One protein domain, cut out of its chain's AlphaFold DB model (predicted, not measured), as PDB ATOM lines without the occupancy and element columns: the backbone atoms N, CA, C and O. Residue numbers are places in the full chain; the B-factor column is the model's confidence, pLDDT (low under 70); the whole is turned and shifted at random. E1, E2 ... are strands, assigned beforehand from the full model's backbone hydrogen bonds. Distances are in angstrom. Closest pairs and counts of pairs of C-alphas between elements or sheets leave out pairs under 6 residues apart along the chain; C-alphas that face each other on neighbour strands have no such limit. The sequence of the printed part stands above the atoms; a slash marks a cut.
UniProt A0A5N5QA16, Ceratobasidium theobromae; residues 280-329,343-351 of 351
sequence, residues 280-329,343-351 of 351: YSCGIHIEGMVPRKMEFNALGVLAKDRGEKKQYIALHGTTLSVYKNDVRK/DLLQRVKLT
ATOM      1  N   TYR A 280     105.573 125.007 167.894       82.81
ATOM      2  CA  TYR A 280     105.504 123.563 167.715       82.81
ATOM      3  C   TYR A 280     105.897 122.851 169.013       82.81
ATOM      4  O   TYR A 280     106.789 123.283 169.742       82.81
ATOM      5  N   SER A 281     105.231 121.733 169.301       86.12
ATOM      6  CA  SER A 281     105.646 120.801 170.351       86.12
ATOM      7  C   SER A 281     105.914 119.440 169.715       86.12
ATOM      8  O   SER A 281     105.093 118.930 168.957       86.12
ATOM      9  N   CYS A 282     107.093 118.872 169.972       82.25
ATOM     10  CA  CYS A 282     107.459 117.549 169.475       82.25
ATOM     11  C   CYS A 282     107.319 116.540 170.617       82.25
ATOM     12  O   CYS A 282     108.193 116.442 171.475       82.25
ATOM     13  N   GLY A 283     106.197 115.820 170.630       89.88
ATOM     14  CA  GLY A 283     105.914 114.738 171.581       89.88
ATOM     15  C   GLY A 283     106.328 113.352 171.081       89.88
ATOM     16  O   GLY A 283     105.852 112.352 171.609       89.88
ATOM     17  N   ILE A 284     107.150 113.274 170.030       93.88
ATOM     18  CA  ILE A 284     107.563 111.996 169.443       93.88
ATOM     19  C   ILE A 284     108.512 111.294 170.416       93.88
ATOM     20  O   ILE A 284     109.551 111.849 170.782       93.88
ATOM     21  N   HIS A 285     108.150 110.070 170.806       95.19
ATOM     22  CA  HIS A 285     108.984 109.180 171.608       95.19
ATOM     23  C   HIS A 285     109.134 107.835 170.901       95.19
ATOM     24  O   HIS A 285     108.154 107.111 170.726       95.19
ATOM     25  N   ILE A 286     110.352 107.507 170.478       96.25
ATOM     26  CA  ILE A 286     110.680 106.238 169.819       96.25
ATOM     27  C   ILE A 286     111.816 105.592 170.596       96.25
ATOM     28  O   ILE A 286     112.860 106.209 170.798       96.25
ATOM     29  N   GLU A 287     111.641 104.339 171.003       96.31
ATOM     30  CA  GLU A 287     112.667 103.601 171.731       96.31
ATOM     31  C   GLU A 287     112.831 102.172 171.215       96.31
ATOM     32  O   GLU A 287     111.868 101.525 170.804       96.31
ATOM     33  N   GLY A 288     114.063 101.664 171.233       96.56
ATOM     34  CA  GLY A 288     114.344 100.316 170.758       96.56
ATOM     35  C   GLY A 288     115.820  99.938 170.759       96.56
ATOM     36  O   GLY A 288     116.715 100.775 170.885       96.56
ATOM     37  N   MET A 289     116.073  98.637 170.611       96.69
ATOM     38  CA  MET A 289     117.412  98.089 170.403       96.69
ATOM     39  C   MET A 289     117.754  98.137 168.915       96.69
ATOM     40  O   MET A 289     117.132  97.435 168.121       96.69
ATOM     41  N   VAL A 290     118.768  98.918 168.545       96.94
ATOM     42  CA  VAL A 290     119.157  99.141 167.146       96.94
ATOM     43  C   VAL A 290     120.643  98.793 166.960       96.94
ATOM     44  O   VAL A 290     121.464  99.120 167.829       96.94
ATOM     45  N   PRO A 291     121.037  98.101 165.872       96.38
ATOM     46  CA  PRO A 291     122.445  97.950 165.520       96.38
ATOM     47  C   PRO A 291     123.024  99.311 165.116       96.38
ATOM     48  O   PRO A 291     122.550  99.954 164.184       96.38
ATOM     49  N   ARG A 292     124.057  99.766 165.827       94.94
ATOM     50  CA  ARG A 292     124.770 101.009 165.527       94.94
ATOM     51  C   ARG A 292     126.159 100.690 165.000       94.94
ATOM     52  O   ARG A 292     126.919  99.965 165.645       94.94
ATOM     53  N   LYS A 293     126.514 101.310 163.878       95.75
ATOM     54  CA  LYS A 293     127.874 101.329 163.343       95.75
ATOM     55  C   LYS A 293     128.498 102.700 163.596       95.75
ATOM     56  O   LYS A 293     127.881 103.723 163.313       95.75
ATOM     57  N   MET A 294     129.694 102.726 164.178       94.88
ATOM     58  CA  MET A 294     130.428 103.967 164.437       94.88
ATOM     59  C   MET A 294     131.467 104.193 163.350       94.88
ATOM     60  O   MET A 294     132.397 103.403 163.224       94.88
ATOM     61  N   GLU A 295     131.325 105.277 162.588       94.31
ATOM     62  CA  GLU A 295     132.277 105.622 161.523       94.31
ATOM     63  C   GLU A 295     133.365 106.589 162.001       94.31
ATOM     64  O   GLU A 295     134.532 106.447 161.628       94.31
ATOM     65  N   PHE A 296     133.003 107.512 162.894       95.38
ATOM     66  CA  PHE A 296     133.876 108.573 163.386       95.38
ATOM     67  C   PHE A 296     133.748 108.705 164.901       95.38
ATOM     68  O   PHE A 296     132.640 108.689 165.437       95.38
ATOM     69  N   ASN A 297     134.878 108.843 165.591       91.38
ATOM     70  CA  ASN A 297     134.899 109.155 167.025       91.38
ATOM     71  C   ASN A 297     134.927 110.668 167.279       91.38
ATOM     72  O   ASN A 297     134.410 111.130 168.291       91.38
ATOM     73  N   ALA A 298     135.532 111.421 166.363       91.94
ATOM     74  CA  ALA A 298     135.587 112.878 166.348       91.94
ATOM     75  C   ALA A 298     135.646 113.354 164.888       91.94
ATOM     76  O   ALA A 298     135.829 112.536 163.980       91.94
ATOM     77  N   LEU A 299     135.512 114.662 164.651       94.19
ATOM     78  CA  LEU A 299     135.652 115.241 163.311       94.19
ATOM     79  C   LEU A 299     137.007 114.840 162.705       94.19
ATOM     80  O   LEU A 299     138.057 115.092 163.290       94.19
ATOM     81  N   GLY A 300     136.974 114.149 161.565       94.62
ATOM     82  CA  GLY A 300     138.171 113.655 160.873       94.62
ATOM     83  C   GLY A 300     138.867 112.442 161.510       94.62
ATOM     84  O   GLY A 300     139.790 111.899 160.908       94.62
ATOM     85  N   VAL A 301     138.433 111.966 162.684       96.62
ATOM     86  CA  VAL A 301     139.038 110.802 163.353       96.62
ATOM     87  C   VAL A 301     138.178 109.569 163.141       96.62
ATOM     88  O   VAL A 301     137.108 109.408 163.737       96.62
ATOM     89  N   LEU A 302     138.696 108.666 162.314       96.12
ATOM     90  CA  LEU A 302     138.107 107.359 162.068       96.12
ATOM     91  C   LEU A 302     137.920 106.584 163.372       96.12
ATOM     92  O   LEU A 302     138.847 106.470 164.178       96.12
ATOM     93  N   ALA A 303     136.733 106.017 163.580       95.69
ATOM     94  CA  ALA A 303     136.506 105.163 164.733       95.69
ATOM     95  C   ALA A 303     137.377 103.897 164.643       95.69
ATOM     96  O   ALA A 303     137.442 103.237 163.605       95.69
ATOM     97  N   LYS A 304     138.028 103.530 165.753       94.94
ATOM     98  CA  LYS A 304     138.791 102.274 165.852       94.94
ATOM     99  C   LYS A 304     137.868 101.051 165.814       94.94
ATOM    100  O   LYS A 304     138.169 100.057 165.162       94.94
ATOM    101  N   ASP A 305     136.720 101.157 166.478       88.62
ATOM    102  CA  ASP A 305     135.750 100.075 166.623       88.62
ATOM    103  C   ASP A 305     134.567 100.270 165.662       88.62
ATOM    104  O   ASP A 305     133.464 100.624 166.076       88.62
ATOM    105  N   ARG A 306     134.795 100.015 164.372       91.69
ATOM    106  CA  ARG A 306     133.775 100.101 163.302       91.69
ATOM    107  C   ARG A 306     132.802  98.922 163.243       91.69
ATOM    108  O   ARG A 306     131.990  98.839 162.326       91.69
ATOM    109  N   GLY A 307     132.908  97.997 164.192       95.12
ATOM    110  CA  GLY A 307     131.990  96.871 164.301       95.12
ATOM    111  C   GLY A 307     130.577  97.330 164.658       95.12
ATOM    112  O   GLY A 307     130.390  98.327 165.360       95.12
ATOM    113  N   GLU A 308     129.583  96.577 164.203       96.50
ATOM    114  CA  GLU A 308     128.194  96.787 164.599       96.50
ATOM    115  C   GLU A 308     128.017  96.434 166.079       96.50
ATOM    116  O   GLU A 308     128.355  95.337 166.530       96.50
ATOM    117  N   LYS A 309     127.489  97.377 166.863       94.88
ATOM    118  CA  LYS A 309     127.180  97.179 168.282       94.88
ATOM    119  C   LYS A 309     125.696  97.450 168.495       94.88
ATOM    120  O   LYS A 309     125.202  98.518 168.146       94.88
ATOM    121  N   LYS A 310     124.977  96.492 169.089       95.94
ATOM    122  CA  LYS A 310     123.575  96.690 169.490       95.94
ATOM    123  C   LYS A 310     123.525  97.694 170.639       95.94
ATOM    124  O   LYS A 310     124.143  97.455 171.676       95.94
ATOM    125  N   GLN A 311     122.819  98.804 170.453       96.00
ATOM    126  CA  GLN A 311     122.645  99.848 171.463       96.00
ATOM    127  C   GLN A 311     121.161 100.139 171.647       96.00
ATOM    128  O   GLN A 311     120.372 100.001 170.713       96.00
ATOM    129  N   TYR A 312     120.781 100.515 172.864       96.69
ATOM    130  CA  TYR A 312     119.424 100.964 173.136       96.69
ATOM    131  C   TYR A 312     119.349 102.457 172.831       96.69
ATOM    132  O   TYR A 312     120.127 103.242 173.375       96.69
ATOM    133  N   ILE A 313     118.451 102.847 171.937       96.69
ATOM    134  CA  ILE A 313     118.281 104.230 171.500       96.69
ATOM    135  C   ILE A 313     116.899 104.698 171.945       96.69
ATOM    136  O   ILE A 313     115.926 103.966 171.785       96.69
ATOM    137  N   ALA A 314     116.828 105.910 172.495       95.75
ATOM    138  CA  ALA A 314     115.583 106.603 172.797       95.75
ATOM    139  C   ALA A 314     115.617 107.997 172.161       95.75
ATOM    140  O   ALA A 314     116.462 108.827 172.508       95.75
ATOM    141  N   LEU A 315     114.717 108.239 171.216       96.69
ATOM    142  CA  LEU A 315     114.454 109.541 170.625       96.69
ATOM    143  C   LEU A 315     113.274 110.161 171.366       96.69
ATOM    144  O   LEU A 315     112.180 109.616 171.301       96.69
ATOM    145  N   HIS A 316     113.500 111.286 172.037       95.62
ATOM    146  CA  HIS A 316     112.452 112.059 172.697       95.62
ATOM    147  C   HIS A 316     112.489 113.500 172.185       95.62
ATOM    148  O   HIS A 316     113.468 114.226 172.407       95.62
ATOM    149  N   GLY A 317     111.439 113.929 171.490       92.88
ATOM    150  CA  GLY A 317     111.406 115.223 170.815       92.88
ATOM    151  C   GLY A 317     112.522 115.328 169.769       92.88
ATOM    152  O   GLY A 317     112.553 114.572 168.804       92.88
ATOM    153  N   THR A 318     113.464 116.248 169.981       92.06
ATOM    154  CA  THR A 318     114.675 116.424 169.152       92.06
ATOM    155  C   THR A 318     115.931 115.812 169.777       92.06
ATOM    156  O   THR A 318     117.027 115.922 169.232       92.06
ATOM    157  N   THR A 319     115.800 115.177 170.943       93.62
ATOM    158  CA  THR A 319     116.935 114.639 171.691       93.62
ATOM    159  C   THR A 319     117.092 113.146 171.442       93.62
ATOM    160  O   THR A 319     116.187 112.358 171.711       93.62
ATOM    161  N   LEU A 320     118.263 112.750 170.946       95.44
ATOM    162  CA  LEU A 320     118.638 111.353 170.764       95.44
ATOM    163  C   LEU A 320     119.516 110.905 171.935       95.44
ATOM    164  O   LEU A 320     120.628 111.397 172.117       95.44
ATOM    165  N   SER A 321     119.024 109.959 172.725       95.19
ATOM    166  CA  SER A 321     119.764 109.351 173.830       95.19
ATOM    167  C   SER A 321     120.202 107.946 173.446       95.19
ATOM    168  O   SER A 321     119.396 107.143 172.976       95.19
ATOM    169  N   VAL A 322     121.480 107.636 173.658       95.31
ATOM    170  CA  VAL A 322     122.049 106.330 173.324       95.31
ATOM    171  C   VAL A 322     122.620 105.686 174.575       95.31
ATOM    172  O   VAL A 322     123.526 106.224 175.208       95.31
ATOM    173  N   TYR A 323     122.097 104.517 174.918       94.88
ATOM    174  CA  TYR A 323     122.456 103.775 176.113       94.88
ATOM    175  C   TYR A 323     123.228 102.515 175.735       94.88
ATOM    176  O   TYR A 323     122.896 101.793 174.790       94.88
ATOM    177  N   LYS A 324     124.276 102.231 176.512       92.94
ATOM    178  CA  LYS A 324     125.087 101.019 176.345       92.94
ATOM    179  C   LYS A 324     124.293  99.753 176.668       92.94
ATOM    180  O   LYS A 324     124.502  98.722 176.038       92.94
ATOM    181  N   ASN A 325     123.396  99.852 177.646       92.38
ATOM    182  CA  ASN A 325     122.595  98.745 178.144       92.38
ATOM    183  C   ASN A 325     121.108  99.060 177.972       92.38
ATOM    184  O   ASN A 325     120.709 100.222 177.982       92.38
ATOM    185  N   ASP A 326     120.303  98.006 177.874       89.88
ATOM    186  CA  ASP A 326     118.847  98.102 177.896       89.88
ATOM    187  C   ASP A 326     118.381  98.619 179.267       89.88
ATOM    188  O   ASP A 326     118.519  97.938 180.290       89.88
ATOM    189  N   VAL A 327     117.845  99.840 179.281       87.19
ATOM    190  CA  VAL A 327     117.335 100.513 180.485       87.19
ATOM    191  C   VAL A 327     116.182  99.756 181.139       87.19
ATOM    192  O   VAL A 327     115.985  99.880 182.345       87.19
ATOM    193  N   ARG A 328     115.462  98.907 180.395       84.00
ATOM    194  CA  ARG A 328     114.382  98.081 180.952       84.00
ATOM    195  C   ARG A 328     114.922  96.921 181.791       84.00
ATOM    196  O   ARG A 328     114.271  96.492 182.738       84.00
ATOM    197  N   LYS A 329     116.118  96.416 181.468       86.69
ATOM    198  CA  LYS A 329     116.756  95.291 182.181       86.69
ATOM    199  C   LYS A 329     117.511  95.726 183.424       86.69
ATOM    200  O   LYS A 329     117.608  94.968 184.383       86.69
ATOM    201  N   ASP A 343     130.500 110.387 185.201       51.25
ATOM    202  CA  ASP A 343     130.661 109.070 184.547       51.25
ATOM    203  C   ASP A 343     129.434 108.512 183.799       51.25
ATOM    204  O   ASP A 343     129.579 107.542 183.052       51.25
ATOM    205  N   LEU A 344     128.224 109.071 183.951       52.50
ATOM    206  CA  LEU A 344     127.000 108.395 183.463       52.50
ATOM    207  C   LEU A 344     126.302 109.040 182.257       52.50
ATOM    208  O   LEU A 344     125.353 108.475 181.722       52.50
ATOM    209  N   LEU A 345     126.772 110.185 181.772       54.25
ATOM    210  CA  LEU A 345     126.180 110.851 180.614       54.25
ATOM    211  C   LEU A 345     127.278 111.228 179.623       54.25
ATOM    212  O   LEU A 345     127.686 112.382 179.541       54.25
ATOM    213  N   GLN A 346     127.681 110.277 178.773       53.16
ATOM    214  CA  GLN A 346     128.122 110.650 177.426       53.16
ATOM    215  C   GLN A 346     126.892 111.139 176.653       53.16
ATOM    216  O   GLN A 346     126.352 110.466 175.778       53.16
ATOM    217  N   ARG A 347     126.391 112.311 177.045       49.44
ATOM    218  CA  ARG A 347     125.361 113.049 176.332       49.44
ATOM    219  C   ARG A 347     126.052 113.566 175.077       49.44
ATOM    220  O   ARG A 347     126.694 114.610 175.108       49.44
ATOM    221  N   VAL A 348     126.011 112.774 174.006       51.25
ATOM    222  CA  VAL A 348     126.495 113.198 172.690       51.25
ATOM    223  C   VAL A 348     125.565 114.316 172.240       51.25
ATOM    224  O   VAL A 348     124.486 114.077 171.707       51.25
ATOM    225  N   LYS A 349     125.948 115.551 172.561       41.03
ATOM    226  CA  LYS A 349     125.325 116.749 172.022       41.03
ATOM    227  C   LYS A 349     125.724 116.764 170.549       41.03
ATOM    228  O   LYS A 349     126.882 117.009 170.232       41.03
ATOM    229  N   LEU A 350     124.799 116.373 169.678       41.78
ATOM    230  CA  LEU A 350     124.922 116.609 168.244       41.78
ATOM    231  C   LEU A 350     124.757 118.125 168.071       41.78
ATOM    232  O   LEU A 350     123.633 118.619 168.069       41.78
ATOM    233  N   THR A 351     125.869 118.855 168.123       38.78
ATOM    234  CA  THR A 351     125.951 120.283 167.774       38.78
ATOM    235  C   THR A 351     126.319 120.438 166.321       38.78
ATOM    236  O   THR A 351     127.239 119.693 165.904       38.78
TER     237      THR A 351
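Overview. This is residues 280 to 329 and 343 to 351 of the 351 residues of a protein of Ceratobasidium theobromae (UniProt A0A5N5QA16). A single small, strongly twisted sheet of three strands has two long strands, E1 and E3, side by side and the shorter E4 folding back along E3 in a hairpin. Past the end where E1 stops and E3 starts, the chain makes a loop with the short strand E2 in it, and a separate tail, residues 343 to 351, follows a cut. The printed part has 59 residues, no named helix and four named strands in the order E1, E2, E3, E4; the sheet runs E1, E3, E4, antiparallel throughout. The class is all strand, though 24 of the 59 residues are in named elements. The whole is loose, with a radius of gyration of the C-alphas of 13.1 A and spans of 37 by 30 by 23 A.

Along the chain. E3, residues 309 to 316, measures 21.4 A from first to last C-alpha. E1, residues 285 to 292, measures 18.8 A, begins at C-alpha 285 (108.984, 109.180, 171.608) and bends by 72 degrees at residue 289. E4, residues 319 to 323, measures 13.0 A and ends at C-alpha 323 (122.456, 103.775, 176.113). E2 is residues 296 to 298.

Arrangement. E3 is the inner strand, antiparallel to E1 at 161 degrees; N 288 and O 313 are 3.0 A apart, within hydrogen-bond range. E3 and E4 form a hairpin, antiparallel at 148 degrees, with N 314 and O 321 within hydrogen-bond range at 2.9 A. E1 and E4 are the edge strands. E2 is apart from E1, E3 and E4 and pairs with no named strand, but its residues pair with residues 301 to 302, antiparallel.

Size, cuts and confidence. The C-alphas of Tyr 280 and Lys 304, the two farthest apart, are 39.6 A apart. Residues 330 to 342 are not printed, and C-alphas 329 and 343 are 19.7 A apart across the cut. No link between named strands is long. Mean pLDDT of the printed part is 86.5; residues 343 to 351 are under 70.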